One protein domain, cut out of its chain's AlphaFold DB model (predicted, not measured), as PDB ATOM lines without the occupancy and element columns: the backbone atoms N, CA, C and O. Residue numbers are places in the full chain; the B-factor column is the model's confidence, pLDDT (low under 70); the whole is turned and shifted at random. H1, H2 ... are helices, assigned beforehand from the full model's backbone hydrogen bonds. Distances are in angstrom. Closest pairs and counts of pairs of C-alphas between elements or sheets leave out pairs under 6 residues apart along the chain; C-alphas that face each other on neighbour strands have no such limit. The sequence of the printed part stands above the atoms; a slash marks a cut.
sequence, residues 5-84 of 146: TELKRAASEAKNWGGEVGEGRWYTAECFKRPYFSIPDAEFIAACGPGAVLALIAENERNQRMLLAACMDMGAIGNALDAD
ATOM      1  N   THR A   5     211.602 166.960 306.647       93.31
ATOM      2  CA  THR A   5     211.777 166.250 307.926       93.31
ATOM      3  C   THR A   5     210.539 165.446 308.319       93.31
ATOM      4  O   THR A   5     210.638 164.238 308.537       93.31
ATOM      5  N   GLU A   6     209.359 166.071 308.322       94.06
ATOM      6  CA  GLU A   6     208.109 165.382 308.669       94.06
ATOM      7  C   GLU A   6     207.732 164.299 307.653       94.06
ATOM      8  O   GLU A   6     207.318 163.207 308.034       94.06
ATOM      9  N   LEU A   7     207.941 164.554 306.358       93.19
ATOM     10  CA  LEU A   7     207.661 163.573 305.307       93.19
ATOM     11  C   LEU A   7     208.598 162.361 305.407       93.19
ATOM     12  O   LEU A   7     208.162 161.220 305.269       93.19
ATOM     13  N   LYS A   8     209.881 162.598 305.689       94.25
ATOM     14  CA  LYS A   8     210.892 161.560 305.898       94.25
ATOM     15  C   LYS A   8     210.582 160.739 307.145       94.25
ATOM     16  O   LYS A   8     210.708 159.514 307.099       94.25
ATOM     17  N   ARG A   9     210.141 161.389 308.229       95.31
ATOM     18  CA  ARG A   9     209.691 160.730 309.464       95.31
ATOM     19  C   ARG A   9     208.488 159.831 309.185       95.31
ATOM     20  O   ARG A   9     208.584 158.628 309.407       95.31
ATOM     21  N   ALA A  10     207.422 160.380 308.604       93.00
ATOM     22  CA  ALA A  10     206.205 159.639 308.280       93.00
ATOM     23  C   ALA A  10     206.468 158.459 307.326       93.00
ATOM     24  O   ALA A  10     205.997 157.350 307.564       93.00
ATOM     25  N   ALA A  11     207.274 158.657 306.277       89.88
ATOM     26  CA  ALA A  11     207.627 157.585 305.347       89.88
ATOM     27  C   ALA A  11     208.511 156.504 305.999       89.88
ATOM     28  O   ALA A  11     208.391 155.327 305.667       89.88
ATOM     29  N   SER A  12     209.379 156.873 306.947       91.50
ATOM     30  CA  SER A  12     210.182 155.902 307.706       91.50
ATOM     31  C   SER A  12     209.322 155.081 308.663       91.50
ATOM     32  O   SER A  12     209.444 153.858 308.688       91.50
ATOM     33  N   GLU A  13     208.420 155.732 309.400       90.88
ATOM     34  CA  GLU A  13     207.453 155.070 310.283       90.88
ATOM     35  C   GLU A  13     206.562 154.102 309.491       90.88
ATOM     36  O   GLU A  13     206.478 152.925 309.838       90.88
ATOM     37  N   ALA A  14     205.999 154.556 308.367       86.50
ATOM     38  CA  ALA A  14     205.172 153.729 307.491       86.50
ATOM     39  C   ALA A  14     205.952 152.559 306.867       86.50
ATOM     40  O   ALA A  14     205.431 151.452 306.760       86.50
ATOM     41  N   LYS A  15     207.219 152.760 306.478       85.31
ATOM     42  CA  LYS A  15     208.060 151.679 305.940       85.31
ATOM     43  C   LYS A  15     208.373 150.615 306.994       85.31
ATOM     44  O   LYS A  15     208.368 149.430 306.666       85.31
ATOM     45  N   ASN A  16     208.655 151.030 308.229       84.31
ATOM     46  CA  ASN A  16     208.966 150.116 309.326       84.31
ATOM     47  C   ASN A  16     207.733 149.294 309.711       84.31
ATOM     48  O   ASN A  16     207.803 148.067 309.719       84.31
ATOM     49  N   TRP A  17     206.591 149.958 309.903       79.44
ATOM     50  CA  TRP A  17     205.310 149.295 310.146       79.44
ATOM     51  C   TRP A  17     204.936 148.335 309.009       79.44
ATOM     52  O   TRP A  17     204.602 147.171 309.235       79.44
ATOM     53  N   GLY A  18     205.098 148.780 307.760       71.31
ATOM     54  CA  GLY A  18     204.819 147.972 306.581       71.31
ATOM     55  C   GLY A  18     205.704 146.727 306.446       71.31
ATOM     56  O   GLY A  18     205.289 145.740 305.834       71.31
ATOM     57  N   GLY A  19     206.904 146.738 307.031       72.81
ATOM     58  CA  GLY A  19     207.773 145.566 307.141       72.81
ATOM     59  C   GLY A  19     207.254 144.527 308.138       72.81
ATOM     60  O   GLY A  19     207.347 143.331 307.869       72.81
ATOM     61  N   GLU A  20     206.658 144.976 309.245       65.25
ATOM     62  CA  GLU A  20     206.104 144.116 310.300       65.25
ATOM     63  C   GLU A  20     204.796 143.436 309.872       65.25
ATOM     64  O   GLU A  20     204.578 142.262 310.168       65.25
ATOM     65  N   VAL A  21     203.949 144.142 309.117       64.94
ATOM     66  CA  VAL A  21     202.629 143.646 308.675       64.94
ATOM     67  C   VAL A  21     202.594 143.152 307.218       64.94
ATOM     68  O   VAL A  21     201.566 142.670 306.743       64.94
ATOM     69  N   GLY A  22     203.711 143.239 306.486       66.12
ATOM     70  CA  GLY A  22     203.810 142.805 305.083       66.12
ATOM     71  C   GLY A  22     203.132 143.741 304.070       66.12
ATOM     72  O   GLY A  22     202.853 143.334 302.939       66.12
ATOM     73  N   GLU A  23     202.895 144.993 304.452       65.06
ATOM     74  CA  GLU A  23     202.167 146.033 303.709       65.06
ATOM     75  C   GLU A  23     202.854 146.440 302.398       65.06
ATOM     76  O   GLU A  23     202.204 146.899 301.466       65.06
ATOM     77  N   GLY A  24     204.160 146.185 302.250       65.25
ATOM     78  CA  GLY A  24     204.851 146.336 300.961       65.25
ATOM     79  C   GLY A  24     204.205 145.512 299.834       65.25
ATOM     80  O   GLY A  24     204.257 145.896 298.664       65.25
ATOM     81  N   ARG A  25     203.523 144.411 300.184       67.38
ATOM     82  CA  ARG A  25     202.726 143.635 299.229       67.38
ATOM     83  C   ARG A  25     201.459 144.369 298.809       67.38
ATOM     84  O   ARG A  25     200.998 144.139 297.709       67.38
ATOM     85  N   TRP A  26     200.904 145.267 299.617       70.12
ATOM     86  CA  TRP A  26     199.644 145.953 299.303       70.12
ATOM     87  C   TRP A  26     199.818 146.951 298.157       70.12
ATOM     88  O   TRP A  26     198.974 147.028 297.267       70.12
ATOM     89  N   TYR A  27     200.967 147.633 298.122       67.19
ATOM     90  CA  TYR A  27     201.354 148.537 297.032       67.19
ATOM     91  C   TYR A  27     201.673 147.807 295.717       67.19
ATOM     92  O   TYR A  27     201.727 148.436 294.668       67.19
ATOM     93  N   THR A  28     201.864 146.483 295.753       68.38
ATOM     94  CA  THR A  28     202.201 145.664 294.574       68.38
ATOM     95  C   THR A  28     201.119 144.649 294.196       68.38
ATOM     96  O   THR A  28     201.074 144.210 293.052       68.38
ATOM     97  N   ALA A  29     200.208 144.304 295.107       65.69
ATOM     98  CA  ALA A  29     199.185 143.267 294.938       65.69
ATOM     99  C   ALA A  29     197.837 143.809 294.435       65.69
ATOM    100  O   ALA A  29     196.798 143.192 294.656       65.69
ATOM    101  N   GLU A  30     197.839 144.968 293.770       70.19
ATOM    102  CA  GLU A  30     196.637 145.615 293.228       70.19
ATOM    103  C   GLU A  30     195.532 145.890 294.269       70.19
ATOM    104  O   GLU A  30     194.392 146.167 293.901       70.19
ATOM    105  N   CYS A  31     195.859 145.865 295.568       70.31
ATOM    106  CA  CYS A  31     194.896 145.967 296.671       70.31
ATOM    107  C   CYS A  31     194.098 147.279 296.673       70.31
ATOM    108  O   CYS A  31     193.023 147.346 297.261       70.31
ATOM    109  N   PHE A  32     194.615 148.313 296.008       71.56
ATOM    110  CA  PHE A  32     193.965 149.613 295.869       71.56
ATOM    111  C   PHE A  32     193.003 149.692 294.673       71.56
ATOM    112  O   PHE A  32     192.274 150.670 294.545       71.56
ATOM    113  N   LYS A  33     192.955 148.685 293.790       70.69
ATOM    114  CA  LYS A  33     192.006 148.682 292.667       70.69
ATOM    115  C   LYS A  33     190.564 148.468 293.166       70.69
ATOM    116  O   LYS A  33     190.318 148.166 294.332       70.69
ATOM    117  N   ARG A  34     189.592 148.698 292.273       63.16
ATOM    118  CA  ARG A  34     188.138 148.671 292.537       63.16
ATOM    119  C   ARG A  34     187.699 147.558 293.517       63.16
ATOM    120  O   ARG A  34     188.166 146.431 293.381       63.16
ATOM    121  N   PRO A  35     186.731 147.829 294.420       67.12
ATOM    122  CA  PRO A  35     185.805 148.969 294.404       67.12
ATOM    123  C   PRO A  35     186.301 150.240 295.116       67.12
ATOM    124  O   PRO A  35     185.586 151.235 295.097       67.12
ATOM    125  N   TYR A  36     187.485 150.224 295.733       73.06
ATOM    126  CA  TYR A  36     187.886 151.257 296.697       73.06
ATOM    127  C   TYR A  36     188.399 152.558 296.065       73.06
ATOM    128  O   TYR A  36     188.039 153.635 296.534       73.06
ATOM    129  N   PHE A  37     189.178 152.473 294.984       80.44
ATOM    130  CA  PHE A  37     189.701 153.641 294.271       80.44
ATOM    131  C   PHE A  37     189.471 153.541 292.760       80.44
ATOM    132  O   PHE A  37     189.233 152.460 292.201       80.44
ATOM    133  N   SER A  38     189.536 154.692 292.083       85.62
ATOM    134  CA  SER A  38     189.673 154.722 290.629       85.62
ATOM    135  C   SER A  38     191.025 154.110 290.224       85.62
ATOM    136  O   SER A  38     191.947 154.036 291.035       85.62
ATOM    137  N   ILE A  39     191.150 153.641 288.977       81.50
ATOM    138  CA  ILE A  39     192.425 153.085 288.490       81.50
ATOM    139  C   ILE A  39     193.561 154.126 288.595       81.50
ATOM    140  O   ILE A  39     194.588 153.776 289.172       81.50
ATOM    141  N   PRO A  40     193.381 155.392 288.156       84.88
ATOM    142  CA  PRO A  40     194.421 156.415 288.303       84.88
ATOM    143  C   PRO A  40     194.844 156.667 289.754       84.88
ATOM    144  O   PRO A  40     196.035 156.760 290.040       84.88
ATOM    145  N   ASP A  41     193.885 156.734 290.683       82.69
ATOM    146  CA  ASP A  41     194.193 156.970 292.098       82.69
ATOM    147  C   ASP A  41     194.957 155.784 292.702       82.69
ATOM    148  O   ASP A  41     195.920 155.972 293.444       82.69
ATOM    149  N   ALA A  42     194.572 154.553 292.347       81.81
ATOM    150  CA  ALA A  42     195.258 153.343 292.786       81.81
ATOM    151  C   ALA A  42     196.704 153.278 292.265       81.81
ATOM    152  O   ALA A  42     197.609 152.903 293.012       81.81
ATOM    153  N   GLU A  43     196.930 153.657 291.004       82.75
ATOM    154  CA  GLU A  43     198.266 153.728 290.398       82.75
ATOM    155  C   GLU A  43     199.138 154.793 291.069       82.75
ATOM    156  O   GLU A  43     200.297 154.528 291.389       82.75
ATOM    157  N   PHE A  44     198.572 155.969 291.350       84.69
ATOM    158  CA  PHE A  44     199.270 157.035 292.062       84.69
ATOM    159  C   PHE A  44     199.678 156.606 293.479       84.69
ATOM    160  O   PHE A  44     200.843 156.732 293.855       84.69
ATOM    161  N   ILE A  45     198.752 156.027 294.253       82.44
ATOM    162  CA  ILE A  45     199.026 155.533 295.614       82.44
ATOM    163  C   ILE A  45     200.102 154.438 295.595       82.44
ATOM    164  O   ILE A  45     201.012 154.457 296.426       82.44
ATOM    165  N   ALA A  46     200.037 153.510 294.634       79.38
ATOM    166  CA  ALA A  46     201.035 152.456 294.467       79.38
ATOM    167  C   ALA A  46     202.434 153.020 294.159       79.38
ATOM    168  O   ALA A  46     203.425 152.569 294.737       79.38
ATOM    169  N   ALA A  47     202.518 154.037 293.296       82.88
ATOM    170  CA  ALA A  47     203.772 154.710 292.959       82.88
ATOM    171  C   ALA A  47     204.354 155.517 294.135       82.88
ATOM    172  O   ALA A  47     205.574 155.648 294.257       82.88
ATOM    173  N   CYS A  48     203.503 156.019 295.032       85.56
ATOM    174  CA  CYS A  48     203.882 156.810 296.204       85.56
ATOM    175  C   CYS A  48     204.156 155.977 297.469       85.56
ATOM    176  O   CYS A  48     204.063 156.497 298.582       85.56
ATOM    177  N   GLY A  49     204.522 154.698 297.333       86.81
ATOM    178  CA  GLY A  49     204.856 153.855 298.481       86.81
ATOM    179  C   GLY A  49     205.971 154.462 299.362       86.81
ATOM    180  O   GLY A  49     206.880 155.116 298.840       86.81
ATOM    181  N   PRO A  50     205.984 154.212 300.690       88.94
ATOM    182  CA  PRO A  50     206.950 154.824 301.616       88.94
ATOM    183  C   PRO A  50     208.422 154.651 301.207       88.94
ATOM    184  O   PRO A  50     209.247 155.545 301.392       88.94
ATOM    185  N   GLY A  51     208.762 153.512 300.592       87.56
ATOM    186  CA  GLY A  51     210.097 153.264 300.043       87.56
ATOM    187  C   GLY A  51     210.467 154.184 298.873       87.56
ATOM    188  O   GLY A  51     211.596 154.669 298.834       87.56
ATOM    189  N   ALA A  52     209.528 154.455 297.962       89.38
ATOM    190  CA  ALA A  52     209.732 155.358 296.830       89.38
ATOM    191  C   ALA A  52     209.882 156.810 297.302       89.38
ATOM    192  O   ALA A  52     210.792 157.509 296.863       89.38
ATOM    193  N   VAL A  53     209.062 157.235 298.273       91.50
ATOM    194  CA  VAL A  53     209.169 158.567 298.893       91.50
ATOM    195  C   VAL A  53     210.542 158.766 299.540       91.50
ATOM    196  O   VAL A  53     211.203 159.771 299.287       91.50
ATOM    197  N   LEU A  54     211.024 157.795 300.325       92.94
ATOM    198  CA  LEU A  54     212.354 157.868 300.940       92.94
ATOM    199  C   LEU A  54     213.489 157.895 299.907       92.94
ATOM    200  O   LEU A  54     214.468 158.614 300.106       92.94
ATOM    201  N   ALA A  55     213.363 157.140 298.812       93.06
ATOM    202  CA  ALA A  55     214.344 157.144 297.729       93.06
ATOM    203  C   ALA A  55     214.419 158.518 297.042       93.06
ATOM    204  O   ALA A  55     215.515 159.050 296.878       93.06
ATOM    205  N   LEU A  56     213.268 159.124 296.735       94.44
ATOM    206  CA  LEU A  56     213.192 160.465 296.147       94.44
ATOM    207  C   LEU A  56     213.773 161.539 297.074       94.44
ATOM    208  O   LEU A  56     214.486 162.429 296.612       94.44
ATOM    209  N   ILE A  57     213.518 161.453 298.385       94.62
ATOM    210  CA  ILE A  57     214.117 162.371 299.366       94.62
ATOM    211  C   ILE A  57     215.644 162.233 299.364       94.62
ATOM    212  O   ILE A  57     216.349 163.237 299.284       94.62
ATOM    213  N   ALA A  58     216.166 161.004 299.408       94.12
ATOM    214  CA  ALA A  58     217.607 160.755 299.400       94.12
ATOM    215  C   ALA A  58     218.283 161.230 298.099       94.12
ATOM    216  O   ALA A  58     219.389 161.778 298.132       94.12
ATOM    217  N   GLU A  59     217.620 161.047 296.957       95.69
ATOM    218  CA  GLU A  59     218.082 161.544 295.662       95.69
ATOM    219  C   GLU A  59     218.098 163.075 295.620       95.69
ATOM    220  O   GLU A  59     219.098 163.668 295.216       95.69
ATOM    221  N   ASN A  60     217.047 163.733 296.112       94.00
ATOM    222  CA  ASN A  60     216.989 165.190 296.186       94.00
ATOM    223  C   ASN A  60     218.100 165.751 297.099       94.00
ATOM    224  O   ASN A  60     218.836 166.647 296.690       94.00
ATOM    225  N   GLU A  61     218.316 165.162 298.282       93.88
ATOM    226  CA  GLU A  61     219.426 165.519 299.183       93.88
ATOM    227  C   GLU A  61     220.801 165.350 298.506       93.88
ATOM    228  O   GLU A  61     221.710 166.164 298.691       93.88
ATOM    229  N   ARG A  62     220.981 164.299 297.696       95.50
ATOM    230  CA  ARG A  62     222.202 164.098 296.901       95.50
ATOM    231  C   ARG A  62     222.358 165.172 295.826       95.50
ATOM    232  O   ARG A  62     223.444 165.740 295.719       95.50
ATOM    233  N   ASN A  63     221.305 165.464 295.070       95.44
ATOM    234  CA  ASN A  63     221.324 166.464 294.004       95.44
ATOM    235  C   ASN A  63     221.627 167.861 294.554       95.44
ATOM    236  O   ASN A  63     222.428 168.585 293.972       95.44
ATOM    237  N   GLN A  64     221.079 168.211 295.719       93.25
ATOM    238  CA  GLN A  64     221.389 169.466 296.408       93.25
ATOM    239  C   GLN A  64     222.870 169.564 296.794       93.25
ATOM    240  O   GLN A  64     223.489 170.602 296.572       93.25
ATOM    241  N   ARG A  65     223.467 168.483 297.321       94.38
ATOM    242  CA  ARG A  65     224.909 168.448 297.625       94.38
ATOM    243  C   ARG A  65     225.770 168.573 296.370       94.38
ATOM    244  O   ARG A  65     226.755 169.300 296.393       94.38
ATOM    245  N   MET A  66     225.398 167.888 295.287       95.75
ATOM    246  CA  MET A  66     226.110 167.980 294.007       95.75
ATOM    247  C   MET A  66     226.030 169.386 293.414       95.75
ATOM    248  O   MET A  66     227.042 169.906 292.955       95.75
ATOM    249  N   LEU A  67     224.854 170.017 293.465       94.81
ATOM    250  CA  LEU A  67     224.669 171.390 293.007       94.81
ATOM    251  C   LEU A  67     225.508 172.368 293.833       94.81
ATOM    252  O   LEU A  67     226.180 173.219 293.266       94.81
ATOM    253  N   LEU A  68     225.506 172.225 295.163       94.06
ATOM    254  CA  LEU A  68     226.321 173.063 296.037       94.06
ATOM    255  C   LEU A  68     227.816 172.915 295.724       94.06
ATOM    256  O   LEU A  68     228.499 173.925 295.586       94.06
ATOM    257  N   ALA A  69     228.302 171.681 295.564       95.19
ATOM    258  CA  ALA A  69     229.690 171.417 295.189       95.19
ATOM    259  C   ALA A  69     230.040 172.065 293.842       95.19
ATOM    260  O   ALA A  69     231.013 172.804 293.762       95.19
ATOM    261  N   ALA A  70     229.193 171.895 292.822       94.31
ATOM    262  CA  ALA A  70     229.397 172.518 291.517       94.31
ATOM    263  C   ALA A  70     229.433 174.054 291.599       94.31
ATOM    264  O   ALA A  70     230.267 174.680 290.954       94.31
ATOM    265  N   CYS A  71     228.569 174.677 292.408       89.75
ATOM    266  CA  CYS A  71     228.600 176.125 292.623       89.75
ATOM    267  C   CYS A  71     229.892 176.588 293.310       89.75
ATOM    268  O   CYS A  71     230.445 177.619 292.931       89.75
ATOM    269  N   MET A  72     230.379 175.837 294.300       91.00
ATOM    270  CA  MET A  72     231.649 176.136 294.969       91.00
ATOM    271  C   MET A  72     232.832 175.987 294.009       91.00
ATOM    272  O   MET A  72     233.686 176.870 293.967       91.00
ATOM    273  N   ASP A  73     232.844 174.926 293.201       92.50
ATOM    274  CA  ASP A  73     233.874 174.690 292.191       92.50
ATOM    275  C   ASP A  73     233.866 175.789 291.123       92.50
ATOM    276  O   ASP A  73     234.920 176.320 290.789       92.50
ATOM    277  N   MET A  74     232.690 176.203 290.635       86.62
ATOM    278  CA  MET A  74     232.571 177.324 289.694       86.62
ATOM    279  C   MET A  74     233.100 178.631 290.289       86.62
ATOM    280  O   MET A  74     233.839 179.345 289.617       86.62
ATOM    281  N   GLY A  75     232.778 178.928 291.553       83.12
ATOM    282  CA  GLY A  75     233.318 180.101 292.244       83.12
ATOM    283  C   GLY A  75     234.839 180.035 292.412       83.12
ATOM    284  O   GLY A  75     235.532 181.025 292.192       83.12
ATOM    285  N   ALA A  76     235.381 178.861 292.745       86.62
ATOM    286  CA  ALA A  76     236.821 178.652 292.853       86.62
ATOM    287  C   ALA A  76     237.531 178.788 291.496       86.62
ATOM    288  O   ALA A  76     238.601 179.386 291.434       86.62
ATOM    289  N   ILE A  77     236.928 178.277 290.418       85.81
ATOM    290  CA  ILE A  77     237.422 178.439 289.046       85.81
ATOM    291  C   ILE A  77     237.411 179.918 288.650       85.81
ATOM    292  O   ILE A  77     238.426 180.400 288.157       85.81
ATOM    293  N   GLY A  78     236.317 180.642 288.904       81.50
ATOM    294  CA  GLY A  78     236.227 182.083 288.645       81.50
ATOM    295  C   GLY A  78     237.342 182.857 289.352       81.50
ATOM    296  O   GLY A  78     238.094 183.581 288.706       81.50
ATOM    297  N   ASN A  79     237.542 182.594 290.649       81.88
ATOM    298  CA  ASN A  79     238.638 183.181 291.422       81.88
ATOM    299  C   ASN A  79     240.027 182.806 290.874       81.88
ATOM    300  O   ASN A  79     240.919 183.645 290.832       81.88
ATOM    301  N   ALA A  80     240.240 181.547 290.476       85.81
ATOM    302  CA  ALA A  80     241.527 181.083 289.954       85.81
ATOM    303  C   ALA A  80     241.866 181.687 288.585       85.81
ATOM    304  O   ALA A  80     243.041 181.852 288.260       85.81
ATOM    305  N   LEU A  81     240.846 181.994 287.787       84.75
ATOM    306  CA  LEU A  81     240.990 182.629 286.482       84.75
ATOM    307  C   LEU A  81     241.073 184.159 286.567       84.75
ATOM    308  O   LEU A  81     241.211 184.785 285.522       84.75
ATOM    309  N   ASP A  82     240.977 184.743 287.771       81.69
ATOM    310  CA  ASP A  82     240.779 186.188 287.982       81.69
ATOM    311  C   ASP A  82     239.634 186.740 287.111       81.69
ATOM    312  O   ASP A  82     239.637 187.883 286.657       81.69
ATOM    313  N   ALA A  83     238.661 185.870 286.822       73.44
ATOM    314  CA  ALA A  83     237.514 186.197 286.005       73.44
ATOM    315  C   ALA A  83     236.526 186.924 286.909       73.44
ATOM    316  O   ALA A  83     235.778 186.297 287.667       73.44
ATOM    317  N   ASP A  84     236.529 188.254 286.842       73.94
ATOM    318  CA  ASP A  84     235.453 189.053 287.408       73.94
ATOM    319  C   ASP A  84     234.203 188.846 286.547       73.94
ATOM    320  O   ASP A  84     233.874 189.626 285.655       73.94
TER     321      ASP A  84
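This is residues 5 to 84 of the 146 residues of an uncharacterized protein of Pseudomonas sp. MYb60 (UniProt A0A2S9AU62). A short helix, H1, packs on residues 50 to 57 of the long helix H3, and a loop leads from H1 to the small helix H2, which makes a corner with H3. Residues 59 to 74 and 76 to 82 stick out as a long arm. The printed part has 80 residues with three named helices, in the order H1, H2, H3, and no named strand; it is all helix and extended, with a radius of gyration of the C-alphas of 20.3 A and spans of 66 by 27 by 18 A.

H1, residues 5 to 21, touches H3, residues 50 to 80, with residues 8 to 15 alone; the closest C-alphas, of Ala 11 and Pro 50, are 4.7 A apart. They run opposite ways at 37 degrees, only just a steep tilt. H2, residues 39 to 47, is apart from H1 and meets H3 only through their link. In H1, H2 and H3 every O i to N i+4 pair is within hydrogen-bond range.

H1 begins at C-alpha 5 (211.777, 166.250, 307.926) and is 24.4 A long; H2 measures 12.3 A. H3, 45.0 A, ends at C-alpha 80 (241.527, 181.083, 289.954).

The C-alphas farthest apart, of Pro 35 and Asp 82, are 66.7 A apart. The printed part has no cut. The link H1 to H2 is long, H2 to H3 tight. pLDDT is under 70 at residues 20 to 25, 27 to 29 and 34 to 35.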